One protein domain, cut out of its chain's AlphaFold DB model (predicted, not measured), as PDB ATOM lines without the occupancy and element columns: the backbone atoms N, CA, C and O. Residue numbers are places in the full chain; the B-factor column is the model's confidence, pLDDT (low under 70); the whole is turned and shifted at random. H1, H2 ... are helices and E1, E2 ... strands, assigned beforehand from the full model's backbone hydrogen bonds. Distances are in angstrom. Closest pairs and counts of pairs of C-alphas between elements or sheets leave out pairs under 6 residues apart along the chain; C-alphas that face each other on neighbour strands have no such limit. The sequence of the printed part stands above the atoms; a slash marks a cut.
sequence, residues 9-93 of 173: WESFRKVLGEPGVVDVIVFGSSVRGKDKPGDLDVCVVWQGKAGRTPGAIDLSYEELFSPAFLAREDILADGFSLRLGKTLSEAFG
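What this domain is: This is residues 9 to 93 of the 173 residues of the protein "NTP_transf_2 domain-containing protein" of archaeon (UniProt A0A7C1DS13). A small sheet of three strands, E1, E2 and E3, lies in the middle, with the short helix H1 over one face and H2 and H3 over the opposite face. H4, the last helix, packs on H3 and is not on the sheet, and a long loop, residues 28 to 40, joins E1 to E2. The 85 printed residues hold four named helices and three named strands, in the order H1 E1 E2 E3 H2 H3 H4; the sheet runs E1 E2 E3 and is mixed. The class is mixed, helices and strands, with 40 residues, under half, in named elements. The whole is compact, with a radius of gyration of the C-alphas of 12.0 A and spans of 35 by 28 by 24 A.

Where its parts are: Find C-alpha 21 at (77.281, -73.775, 50.546); from there E1, residues 21 to 27, runs 17.0 A. E2, residues 41 to 46, is 16.6 A long, and E3, residues 57 to 60, is 10.1 A. H1, residues 9 to 15, begins at C-alpha 9, (73.079, -59.352, 56.699), and is 10.7 A long. Look next at H2, residues 61 to 65, 7.1 A, and H3, residues 72 to 78, 9.9 A. H4, residues 88 to 91, measures 4.9 A and ends at C-alpha 91, (62.081, -76.971, 59.011).

How they stand to each other: Begin with the hairpin E1 and E2, antiparallel at 162 degrees, where N 25 and O 43 are 2.8 A apart, within hydrogen-bond range. On the other side of E2, E3 is parallel to it at 25 degrees, with N 44 and O 57 at 2.8 A. H1 is on the sheet at a height of 9.6 A and runs along the strands, at 5 degrees to E1 on the local plane; the closest C-alphas, of Phe 12 and Val 24, are 7.1 A apart. On the opposite face, H3 has a height of 8.3 A and lies over E1, only just across the strands, at 62 degrees to E1 on the local plane; C-alphas 27 and 75 are closest, 5.7 A. H2, on the same face as H3, has a height of 8.1 A; its C-alpha 61 is closest to that of Val 45 in E2, 5.9 A. H2 and H3 are close but not clearly touching, Leu 64 to Arg 72 at 6.1 A between C-alphas. H3 and H4 touch, the C-alphas of Ala 77 and Ser 89 being closest at 5.3 A. Residues 25 to 26 of E1 pair, antiparallel, with residues 80 to 81. In H3 every O i to N i+4 pair is within hydrogen-bond range; H1 has 0 of 3 but 4 of 4 O i to N i+3 pairs, H2 has 0 of 1 but 2 of 2, and H4 is too short for an O i to N i+4 pair.

The domain as a whole: The C-alphas farthest apart, of Asp 35 and Gly 48, are 35.7 A apart. The printed part has no cut, and the link E1 to E2 is long, with 13 residues. The mean pLDDT of the printed part is 90.9, and residue 38 is the one printed residue under 70.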
ATOM      1  N   TRP A   9      73.643 -58.022  56.972       77.88
ATOM      2  CA  TRP A   9      73.079 -59.352  56.699       77.88
ATOM      3  C   TRP A   9      72.955 -59.680  55.196       77.88
ATOM      4  O   TRP A   9      73.016 -60.846  54.803       77.88
ATOM      5  N   GLU A  10      72.802 -58.669  54.333       80.50
ATOM      6  CA  GLU A  10      72.663 -58.867  52.884       80.50
ATOM      7  C   GLU A  10      73.940 -59.394  52.217       80.50
ATOM      8  O   GLU A  10      73.854 -60.072  51.189       80.50
ATOM      9  N   SER A  11      75.124 -59.137  52.786       84.75
ATOM     10  CA  SER A  11      76.373 -59.688  52.243       84.75
ATOM     11  C   SER A  11      76.374 -61.217  52.323       84.75
ATOM     12  O   SER A  11      76.772 -61.884  51.369       84.75
ATOM     13  N   PHE A  12      75.814 -61.772  53.398       88.56
ATOM     14  CA  PHE A  12      75.693 -63.210  53.623       88.56
ATOM     15  C   PHE A  12      74.687 -63.894  52.693       88.56
ATOM     16  O   PHE A  12      74.822 -65.080  52.400       88.56
ATOM     17  N   ARG A  13      73.719 -63.156  52.133       85.50
ATOM     18  CA  ARG A  13      72.851 -63.704  51.079       85.50
ATOM     19  C   ARG A  13      73.613 -64.053  49.807       85.50
ATOM     20  O   ARG A  13      73.193 -64.962  49.102       85.50
ATOM     21  N   LYS A  14      74.709 -63.353  49.508       90.00
ATOM     22  CA  LYS A  14      75.536 -63.660  48.331       90.00
ATOM     23  C   LYS A  14      76.276 -64.988  48.507       90.00
ATOM     24  O   LYS A  14      76.371 -65.746  47.549       90.00
ATOM     25  N   VAL A  15      76.690 -65.293  49.740       92.25
ATOM     26  CA  VAL A  15      77.391 -66.537  50.105       92.25
ATOM     27  C   VAL A  15      76.535 -67.779  49.826       92.25
ATOM     28  O   VAL A  15      77.058 -68.802  49.411       92.25
ATOM     29  N   LEU A  16      75.202 -67.693  49.934       91.88
ATOM     30  CA  LEU A  16      74.299 -68.807  49.587       91.88
ATOM     31  C   LEU A  16      74.430 -69.308  48.138       91.88
ATOM     32  O   LEU A  16      73.981 -70.424  47.844       91.88
ATOM     33  N   GLY A  17      74.957 -68.471  47.238       91.19
ATOM     34  CA  GLY A  17      75.203 -68.811  45.838       91.19
ATOM     35  C   GLY A  17      76.562 -69.464  45.581       91.19
ATOM     36  O   GLY A  17      76.806 -69.897  44.457       91.19
ATOM     37  N   GLU A  18      77.446 -69.533  46.579       93.12
ATOM     38  CA  GLU A  18      78.770 -70.129  46.414       93.12
ATOM     39  C   GLU A  18      78.687 -71.664  46.300       93.12
ATOM     40  O   GLU A  18      77.915 -72.308  47.024       93.12
ATOM     41  N   PRO A  19      79.472 -72.289  45.397       93.19
ATOM     42  CA  PRO A  19      79.494 -73.739  45.256       93.19
ATOM     43  C   PRO A  19      79.854 -74.431  46.571       93.19
ATOM     44  O   PRO A  19      80.870 -74.130  47.191       93.19
ATOM     45  N   GLY A  20      79.028 -75.395  46.972       94.06
ATOM     46  CA  GLY A  20      79.230 -76.153  48.204       94.06
ATOM     47  C   GLY A  20      78.597 -75.530  49.448       94.06
ATOM     48  O   GLY A  20      78.571 -76.202  50.469       94.06
ATOM     49  N   VAL A  21      78.021 -74.325  49.396       96.69
ATOM     50  CA  VAL A  21      77.281 -73.775  50.546       96.69
ATOM     51  C   VAL A  21      75.907 -74.439  50.665       96.69
ATOM     52  O   VAL A  21      75.004 -74.223  49.851       96.69
ATOM     53  N   VAL A  22      75.726 -75.228  51.721       96.31
ATOM     54  CA  VAL A  22      74.454 -75.871  52.081       96.31
ATOM     55  C   VAL A  22      73.481 -74.839  52.619       96.31
ATOM     56  O   VAL A  22      72.335 -74.813  52.183       96.31
ATOM     57  N   ASP A  23      73.909 -73.971  53.530       96.31
ATOM     58  CA  ASP A  23      73.051 -72.933  54.099       96.31
ATOM     59  C   ASP A  23      73.874 -71.822  54.749       96.31
ATOM     60  O   ASP A  23      75.054 -71.989  55.059       96.31
ATOM     61  N   VAL A  24      73.212 -70.699  55.000       95.88
ATOM     62  CA  VAL A  24      73.705 -69.635  55.861       95.88
ATOM     63  C   VAL A  24      72.672 -69.419  56.951       95.88
ATOM     64  O   VAL A  24      71.511 -69.111  56.675       95.88
ATOM     65  N   ILE A  25      73.091 -69.601  58.195       95.62
ATOM     66  CA  ILE A  25      72.213 -69.603  59.356       95.62
ATOM     67  C   ILE A  25      72.583 -68.430  60.248       95.62
ATOM     68  O   ILE A  25      73.714 -68.324  60.719       95.62
ATOM     69  N   VAL A  26      71.613 -67.560  60.501       93.75
ATOM     70  CA  VAL A  26      71.734 -66.512  61.517       93.75
ATOM     71  C   VAL A  26      71.247 -67.084  62.838       93.75
ATOM     72  O   VAL A  26      70.175 -67.685  62.877       93.75
ATOM     73  N   PHE A  27      71.993 -66.905  63.920       92.88
ATOM     74  CA  PHE A  27      71.609 -67.423  65.235       92.88
ATOM     75  C   PHE A  27      71.916 -66.412  66.347       92.88
ATOM     76  O   PHE A  27      72.128 -65.225  66.092       92.88
ATOM     77  N   GLY A  28      71.826 -66.854  67.602       89.31
ATOM     78  CA  GLY A  28      72.186 -66.034  68.756       89.31
ATOM     79  C   GLY A  28      71.229 -64.867  69.016       89.31
ATOM     80  O   GLY A  28      70.020 -64.933  68.764       89.31
ATOM     81  N   SER A  29      71.772 -63.785  69.578       85.94
ATOM     82  CA  SER A  29      70.965 -62.684  70.134       85.94
ATOM     83  C   SER A  29      70.140 -61.925  69.084       85.94
ATOM     84  O   SER A  29      69.063 -61.409  69.396       85.94
ATOM     85  N   SER A  30      70.597 -61.923  67.827       85.75
ATOM     86  CA  SER A  30      69.896 -61.310  66.689       85.75
ATOM     87  C   SER A  30      68.575 -62.012  66.360       85.75
ATOM     88  O   SER A  30      67.610 -61.363  65.952       85.75
ATOM     89  N   VAL A  31      68.493 -63.331  66.570       86.88
ATOM     90  CA  VAL A  31      67.248 -64.093  66.363       86.88
ATOM     91  C   VAL A  31      66.357 -64.059  67.602       86.88
ATOM     92  O   VAL A  31      65.133 -64.041  67.486       86.88
ATOM     93  N   ARG A  32      66.958 -63.951  68.791       89.12
ATOM     94  CA  ARG A  32      66.249 -63.952  70.080       89.12
ATOM     95  C   ARG A  32      65.567 -62.630  70.460       89.12
ATOM     96  O   ARG A  32      65.043 -62.485  71.567       89.12
ATOM     97  N   GLY A  33      65.559 -61.666  69.540       82.31
ATOM     98  CA  GLY A  33      64.818 -60.413  69.676       82.31
ATOM     99  C   GLY A  33      65.508 -59.338  70.502       82.31
ATOM    100  O   GLY A  33      64.820 -58.522  71.112       82.31
ATOM    101  N   LYS A  34      66.847 -59.315  70.529       82.75
ATOM    102  CA  LYS A  34      67.584 -58.173  71.079       82.75
ATOM    103  C   LYS A  34      67.254 -56.909  70.276       82.75
ATOM    104  O   LYS A  34      67.238 -56.944  69.044       82.75
ATOM    105  N   ASP A  35      67.006 -55.791  70.957       70.44
ATOM    106  CA  ASP A  35      66.646 -54.523  70.297       70.44
ATOM    107  C   ASP A  35      67.815 -53.938  69.487       70.44
ATOM    108  O   ASP A  35      67.619 -53.346  68.428       70.44
ATOM    109  N   LYS A  36      69.044 -54.123  69.981       72.38
ATOM    110  CA  LYS A  36      70.295 -53.756  69.305       72.38
ATOM    111  C   LYS A  36      71.313 -54.884  69.491       72.38
ATOM    112  O   LYS A  36      72.071 -54.855  70.466       72.38
ATOM    113  N   PRO A  37      71.295 -55.924  68.643       71.44
ATOM    114  CA  PRO A  37      72.363 -56.913  68.658       71.44
ATOM    115  C   PRO A  37      73.693 -56.210  68.364       71.44
ATOM    116  O   PRO A  37      73.767 -55.369  67.471       71.44
ATOM    117  N   GLY A  38      74.708 -56.494  69.185       67.94
ATOM    118  CA  GLY A  38      76.038 -55.899  69.028       67.94
ATOM    119  C   GLY A  38      76.757 -56.464  67.808       67.94
ATOM    120  O   GLY A  38      77.294 -55.698  67.019       67.94
ATOM    121  N   ASP A  39      76.656 -57.783  67.633       77.38
ATOM    122  CA  ASP A  39      77.230 -58.540  66.526       77.38
ATOM    123  C   ASP A  39      76.177 -59.471  65.905       77.38
ATOM    124  O   ASP A  39      75.181 -59.846  66.540       77.38
ATOM    125  N   LEU A  40      76.393 -59.824  64.636       84.88
ATOM    126  CA  LEU A  40      75.586 -60.804  63.919       84.88
ATOM    127  C   LEU A  40      76.269 -62.170  63.998       84.88
ATOM    128  O   LEU A  40      77.286 -62.385  63.346       84.88
ATOM    129  N   ASP A  41      75.684 -63.095  64.753       91.12
ATOM    130  CA  ASP A  41      76.162 -64.473  64.798       91.12
ATOM    131  C   ASP A  41      75.693 -65.214  63.535       91.12
ATOM    132  O   ASP A  41      74.495 -65.459  63.345       91.12
ATOM    133  N   VAL A  42      76.640 -65.543  62.653       93.75
ATOM    134  CA  VAL A  42      76.382 -66.244  61.387       93.75
ATOM    135  C   VAL A  42      77.181 -67.533  61.323       93.75
ATOM    136  O   VAL A  42      78.371 -67.562  61.629       93.75
ATOM    137  N   CYS A  43      76.525 -68.596  60.876       95.75
ATOM    138  CA  CYS A  43      77.142 -69.860  60.519       95.75
ATOM    139  C   CYS A  43      76.945 -70.117  59.024       95.75
ATOM    140  O   CYS A  43      75.821 -70.035  58.530       95.75
ATOM    141  N   VAL A  44      78.013 -70.463  58.312       96.81
ATOM    142  CA  VAL A  44      77.952 -70.947  56.929       96.81
ATOM    143  C   VAL A  44      78.198 -72.446  56.952       96.81
ATOM    144  O   VAL A  44      79.228 -72.907  57.442       96.81
ATOM    145  N   VAL A  45      77.230 -73.208  56.457       97.12
ATOM    146  CA  VAL A  45      77.297 -74.669  56.415       97.12
ATOM    147  C   VAL A  45      77.734 -75.089  55.023       97.12
ATOM    148  O   VAL A  45      77.094 -74.728  54.036       97.12
ATOM    149  N   TRP A  46      78.800 -75.874  54.950       97.44
ATOM    150  CA  TRP A  46      79.411 -76.345  53.715       97.44
ATOM    151  C   TRP A  46      79.165 -77.839  53.505       97.44
ATOM    152  O   TRP A  46      79.154 -78.640  54.441       97.44
ATOM    153  N   GLN A  47      79.003 -78.225  52.246       95.25
ATOM    154  CA  GLN A  47      78.980 -79.608  51.809       95.25
ATOM    155  C   GLN A  47      80.431 -80.082  51.702       95.25
ATOM    156  O   GLN A  47      81.158 -79.687  50.791       95.25
ATOM    157  N   GLY A  48      80.858 -80.933  52.634       91.88
ATOM    158  CA  GLY A  48      82.256 -81.346  52.741       91.88
ATOM    159  C   GLY A  48      83.100 -80.301  53.466       91.88
ATOM    160  O   GLY A  48      82.713 -79.807  54.515       91.88
ATOM    161  N   LYS A  49      84.291 -79.982  52.953       92.25
ATOM    162  CA  LYS A  49      85.252 -79.146  53.686       92.25
ATOM    163  C   LYS A  49      84.717 -77.724  53.917       92.25
ATOM    164  O   LYS A  49      84.354 -77.052  52.955       92.25
ATOM    165  N   ALA A  50      84.756 -77.265  55.170       92.38
ATOM    166  CA  ALA A  50      84.421 -75.894  55.537       92.38
ATOM    167  C   ALA A  50      85.266 -74.870  54.755       92.38
ATOM    168  O   ALA A  50      86.481 -75.041  54.582       92.38
ATOM    169  N   GLY A  51      84.602 -73.820  54.272       92.00
ATOM    170  CA  GLY A  51      85.230 -72.683  53.611       92.00
ATOM    171  C   GLY A  51      85.792 -71.666  54.605       92.00
ATOM    172  O   GLY A  51      86.148 -71.994  55.736       92.00
ATOM    173  N   ARG A  52      85.909 -70.412  54.160       92.62
ATOM    174  CA  ARG A  52      86.322 -69.297  55.017       92.62
ATOM    175  C   ARG A  52      85.581 -68.026  54.627       92.62
ATOM    176  O   ARG A  52      85.940 -67.367  53.654       92.62
ATOM    177  N   THR A  53      84.615 -67.657  55.448       93.31
ATOM    178  CA  THR A  53      83.736 -66.511  55.275       93.31
ATOM    179  C   THR A  53      84.035 -65.483  56.369       93.31
ATOM    180  O   THR A  53      83.843 -65.756  57.556       93.31
ATOM    181  N   PRO A  54      84.522 -64.277  56.025       90.50
ATOM    182  CA  PRO A  54      84.791 -63.242  57.018       90.50
ATOM    183  C   PRO A  54      83.551 -62.901  57.856       90.50
ATOM    184  O   PRO A  54      82.501 -62.565  57.313       90.50
ATOM    185  N   GLY A  55      83.693 -62.951  59.182       89.06
ATOM    186  CA  GLY A  55      82.609 -62.625  60.114       89.06
ATOM    187  C   GLY A  55      81.563 -63.728  60.297       89.06
ATOM    188  O   GLY A  55      80.515 -63.451  60.874       89.06
ATOM    189  N   ALA A  56      81.827 -64.950  59.832       92.75
ATOM    190  CA  ALA A  56      80.995 -66.113  60.112       92.75
ATOM    191  C   ALA A  56      81.824 -67.288  60.642       92.75
ATOM    192  O   ALA A  56      83.049 -67.332  60.516       92.75
ATOM    193  N   ILE A  57      81.123 -68.239  61.251       94.44
ATOM    194  CA  ILE A  57      81.649 -69.559  61.582       94.44
ATOM    195  C   ILE A  57      81.392 -70.460  60.374       94.44
ATOM    196  O   ILE A  57      80.240 -70.724  60.037       94.44
ATOM    197  N   ASP A  58      82.444 -70.928  59.715       96.00
ATOM    198  CA  ASP A  58      82.330 -71.921  58.649       96.00
ATOM    199  C   ASP A  58      82.413 -73.327  59.239       96.00
ATOM    200  O   ASP A  58      83.374 -73.647  59.938       96.00
ATOM    201  N   LEU A  59      81.417 -74.162  58.945       96.69
ATOM    202  CA  LEU A  59      81.354 -75.555  59.389       96.69
ATOM    203  C   LEU A  59      81.027 -76.468  58.213       96.69
ATOM    204  O   LEU A  59      80.237 -76.101  57.341       96.69
ATOM    205  N   SER A  60      81.563 -77.683  58.216       96.19
ATOM    206  CA  SER A  60      80.980 -78.760  57.421       96.19
ATOM    207  C   SER A  60      79.605 -79.148  57.961       96.19
ATOM    208  O   SER A  60      79.252 -78.885  59.117       96.19
ATOM    209  N   TYR A  61      78.828 -79.834  57.126       92.44
ATOM    210  CA  TYR A  61      77.577 -80.444  57.560       92.44
ATOM    211  C   TYR A  61      77.785 -81.366  58.771       92.44
ATOM    212  O   TYR A  61      77.020 -81.311  59.726       92.44
ATOM    213  N   GLU A  62      78.844 -82.173  58.785       93.50
ATOM    214  CA  GLU A  62      79.165 -83.090  59.885       93.50
ATOM    215  C   GLU A  62      79.582 -82.344  61.160       93.50
ATOM    216  O   GLU A  62      79.167 -82.716  62.261       93.50
ATOM    217  N   GLU A  63      80.367 -81.272  61.024       95.44
ATOM    218  CA  GLU A  63      80.808 -80.438  62.145       95.44
ATOM    219  C   GLU A  63      79.631 -79.754  62.843       95.44
ATOM    220  O   GLU A  63      79.618 -79.680  64.073       95.44
ATOM    221  N   LEU A  64      78.604 -79.341  62.089       94.69
ATOM    222  CA  LEU A  64      77.382 -78.767  62.657       94.69
ATOM    223  C   LEU A  64      76.706 -79.719  63.657       94.69
ATOM    224  O   LEU A  64      76.187 -79.265  64.675       94.69
ATOM    225  N   PHE A  65      76.723 -81.032  63.411       93.00
ATOM    226  CA  PHE A  65      76.109 -82.016  64.313       93.00
ATOM    227  C   PHE A  65      77.054 -82.523  65.409       93.00
ATOM    228  O   PHE A  65      76.605 -83.233  66.320       93.00
ATOM    229  N   SER A  66      78.328 -82.128  65.377       94.38
ATOM    230  CA  SER A  66      79.324 -82.543  66.360       94.38
ATOM    231  C   SER A  66      78.955 -82.070  67.774       94.38
ATOM    232  O   SER A  66      78.734 -80.877  67.986       94.38
ATOM    233  N   PRO A  67      78.944 -82.958  68.788       91.75
ATOM    234  CA  PRO A  67      78.740 -82.560  70.182       91.75
ATOM    235  C   PRO A  67      79.816 -81.609  70.721       91.75
ATOM    236  O   PRO A  67      79.580 -80.924  71.711       91.75
ATOM    237  N   ALA A  68      80.993 -81.567  70.090       91.94
ATOM    238  CA  ALA A  68      82.071 -80.658  70.474       91.94
ATOM    239  C   ALA A  68      81.787 -79.200  70.072       91.94
ATOM    240  O   ALA A  68      82.403 -78.279  70.609       91.94
ATOM    241  N   PHE A  69      80.860 -78.975  69.136       92.75
ATOM    242  CA  PHE A  69      80.488 -77.638  68.705       92.75
ATOM    243  C   PHE A  69      79.448 -77.039  69.660       92.75
ATOM    244  O   PHE A  69      78.263 -77.365  69.622       92.75
ATOM    245  N   LEU A  70      79.901 -76.138  70.533       89.38
ATOM    246  CA  LEU A  70      79.089 -75.594  71.628       89.38
ATOM    247  C   LEU A  70      77.839 -74.838  71.155       89.38
ATOM    248  O   LEU A  70      76.793 -74.931  71.788       89.38
ATOM    249  N   ALA A  71      77.919 -74.122  70.031       91.31
ATOM    250  CA  ALA A  71      76.786 -73.364  69.497       91.31
ATOM    251  C   ALA A  71      75.804 -74.225  68.677       91.31
ATOM    252  O   ALA A  71      74.814 -73.702  68.164       91.31
ATOM    253  N   ARG A  72      76.025 -75.546  68.582       93.88
ATOM    254  CA  ARG A  72      75.145 -76.477  67.861       93.88
ATOM    255  C   ARG A  72      73.689 -76.335  68.282       93.88
ATOM    256  O   ARG A  72      72.808 -76.266  67.436       93.88
ATOM    257  N   GLU A  73      73.426 -76.311  69.584       91.19
ATOM    258  CA  GLU A  73      72.056 -76.279  70.106       91.19
ATOM    259  C   GLU A  73      71.342 -74.978  69.744       91.19
ATOM    260  O   GLU A  73      70.181 -75.004  69.349       91.19
ATOM    261  N   ASP A  74      72.055 -73.855  69.819       91.88
ATOM    262  CA  ASP A  74      71.555 -72.536  69.435       91.88
ATOM    263  C   ASP A  74      71.192 -72.502  67.947       91.88
ATOM    264  O   ASP A  74      70.130 -72.001  67.579       91.88
ATOM    265  N   ILE A  75      72.046 -73.071  67.096       94.69
ATOM    266  CA  ILE A  75      71.813 -73.133  65.652       94.69
ATOM    267  C   ILE A  75      70.646 -74.064  65.319       94.69
ATOM    268  O   ILE A  75      69.751 -73.679  64.572       94.69
ATOM    269  N   LEU A  76      70.620 -75.275  65.872       94.25
ATOM    270  CA  LEU A  76      69.585 -76.258  65.545       94.25
ATOM    271  C   LEU A  76      68.204 -75.859  66.083       94.25
ATOM    272  O   LEU A  76      67.199 -76.112  65.419       94.25
ATOM    273  N   ALA A  77      68.141 -75.246  67.268       93.06
ATOM    274  CA  ALA A  77      66.875 -74.882  67.898       93.06
ATOM    275  C   ALA A  77      66.357 -73.503  67.466       93.06
ATOM    276  O   ALA A  77      65.158 -73.364  67.227       93.06
ATOM    277  N   ASP A  78      67.238 -72.504  67.362       93.50
ATOM    278  CA  ASP A  78      66.847 -71.101  67.156       93.50
ATOM    279  C   ASP A  78      67.335 -70.550  65.809       93.50
ATOM    280  O   ASP A  78      66.864 -69.507  65.363       93.50
ATOM    281  N   GLY A  79      68.297 -71.215  65.160       94.44
ATOM    282  CA  GLY A  79      68.970 -70.707  63.972       94.44
ATOM    283  C   GLY A  79      68.013 -70.502  62.804       94.44
ATOM    284  O   GLY A  79      67.314 -71.421  62.373       94.44
ATOM    285  N   PHE A  80      67.998 -69.284  62.272       93.75
ATOM    286  CA  PHE A  80      67.208 -68.889  61.119       93.75
ATOM    287  C   PHE A  80      67.975 -69.173  59.828       93.75
ATOM    288  O   PHE A  80      68.966 -68.507  59.520       93.75
ATOM    289  N   SER A  81      67.489 -70.145  59.062       94.69
ATOM    290  CA  SER A  81      68.033 -70.503  57.756       94.69
ATOM    291  C   SER A  81      67.682 -69.435  56.723       94.69
ATOM    292  O   SER A  81      66.504 -69.153  56.462       94.69
ATOM    293  N   LEU A  82      68.703 -68.855  56.091       93.31
ATOM    294  CA  LEU A  82      68.499 -67.928  54.982       93.31
ATOM    295  C   LEU A  82      68.025 -68.654  53.716       93.31
ATOM    296  O   LEU A  82      67.296 -68.042  52.930       93.31
ATOM    297  N   ARG A  83      68.383 -69.934  53.526       93.75
ATOM    298  CA  ARG A  83      67.908 -70.737  52.386       93.75
ATOM    299  C   ARG A  83      66.437 -71.131  52.520       93.75
ATOM    300  O   ARG A  83      65.698 -71.045  51.543       93.75
ATOM    301  N   LEU A  84      66.005 -71.559  53.707       93.56
ATOM    302  CA  LEU A  84      64.644 -72.053  53.957       93.56
ATOM    303  C   LEU A  84      63.664 -70.941  54.348       93.56
ATOM    304  O   LEU A  84      62.452 -71.145  54.284       93.56
ATOM    305  N   GLY A  85      64.163 -69.779  54.777       92.00
ATOM    306  CA  GLY A  85      63.336 -68.643  55.194       92.00
ATOM    307  C   GLY A  85      62.588 -68.853  56.516       92.00
ATOM    308  O   GLY A  85      61.669 -68.089  56.826       92.00
ATOM    309  N   LYS A  86      62.981 -69.863  57.297       91.75
ATOM    310  CA  LYS A  86      62.431 -70.240  58.606       91.75
ATOM    311  C   LYS A  86      63.540 -70.782  59.506       91.75
ATOM    312  O   LYS A  86      64.668 -70.972  59.048       91.75
ATOM    313  N   THR A  87      63.250 -71.001  60.782       93.00
ATOM    314  CA  THR A  87      64.216 -71.640  61.686       93.00
ATOM    315  C   THR A  87      64.444 -73.106  61.314       93.00
ATOM    316  O   THR A  87      63.595 -73.738  60.677       93.00
ATOM    317  N   LEU A  88      65.600 -73.660  61.687       93.81
ATOM    318  CA  LEU A  88      65.891 -75.074  61.442       93.81
ATOM    319  C   LEU A  88      64.890 -75.989  62.155       93.81
ATOM    320  O   LEU A  88      64.389 -76.933  61.547       93.81
ATOM    321  N   SER A  89      64.517 -75.682  63.396       93.62
ATOM    322  CA  SER A  89      63.505 -76.448  64.130       93.62
ATOM    323  C   SER A  89      62.146 -76.455  63.413       93.62
ATOM    324  O   SER A  89      61.556 -77.524  63.245       93.62
ATOM    325  N   GLU A  90      61.695 -75.315  62.877       92.25
ATOM    326  CA  GLU A  90      60.490 -75.225  62.035       92.25
ATOM    327  C   GLU A  90      60.622 -76.005  60.722       92.25
ATOM    328  O   GLU A  90      59.634 -76.519  60.187       92.25
ATOM    329  N   ALA A  91      61.830 -76.111  60.163       93.19
ATOM    330  CA  ALA A  91      62.081 -76.971  59.011       93.19
ATOM    331  C   ALA A  91      61.891 -78.455  59.345       93.19
ATOM    332  O   ALA A  91      61.348 -79.187  58.517       93.19
ATOM    333  N   PHE A  92      62.234 -78.859  60.567       92.50
ATOM    334  CA  PHE A  92      62.011 -80.207  61.093       92.50
ATOM    335  C   PHE A  92      60.602 -80.434  61.669       92.50
ATOM    336  O   PHE A  92      60.318 -81.516  62.179       92.50
ATOM    337  N   GLY A  93      59.700 -79.452  61.569       92.06
ATOM    338  CA  GLY A  93      58.317 -79.574  62.037       92.06
ATOM    339  C   GLY A  93      58.129 -79.318  63.533       92.06
ATOM    340  O   GLY A  93      57.092 -79.692  64.082       92.06
TER     341      GLY A  93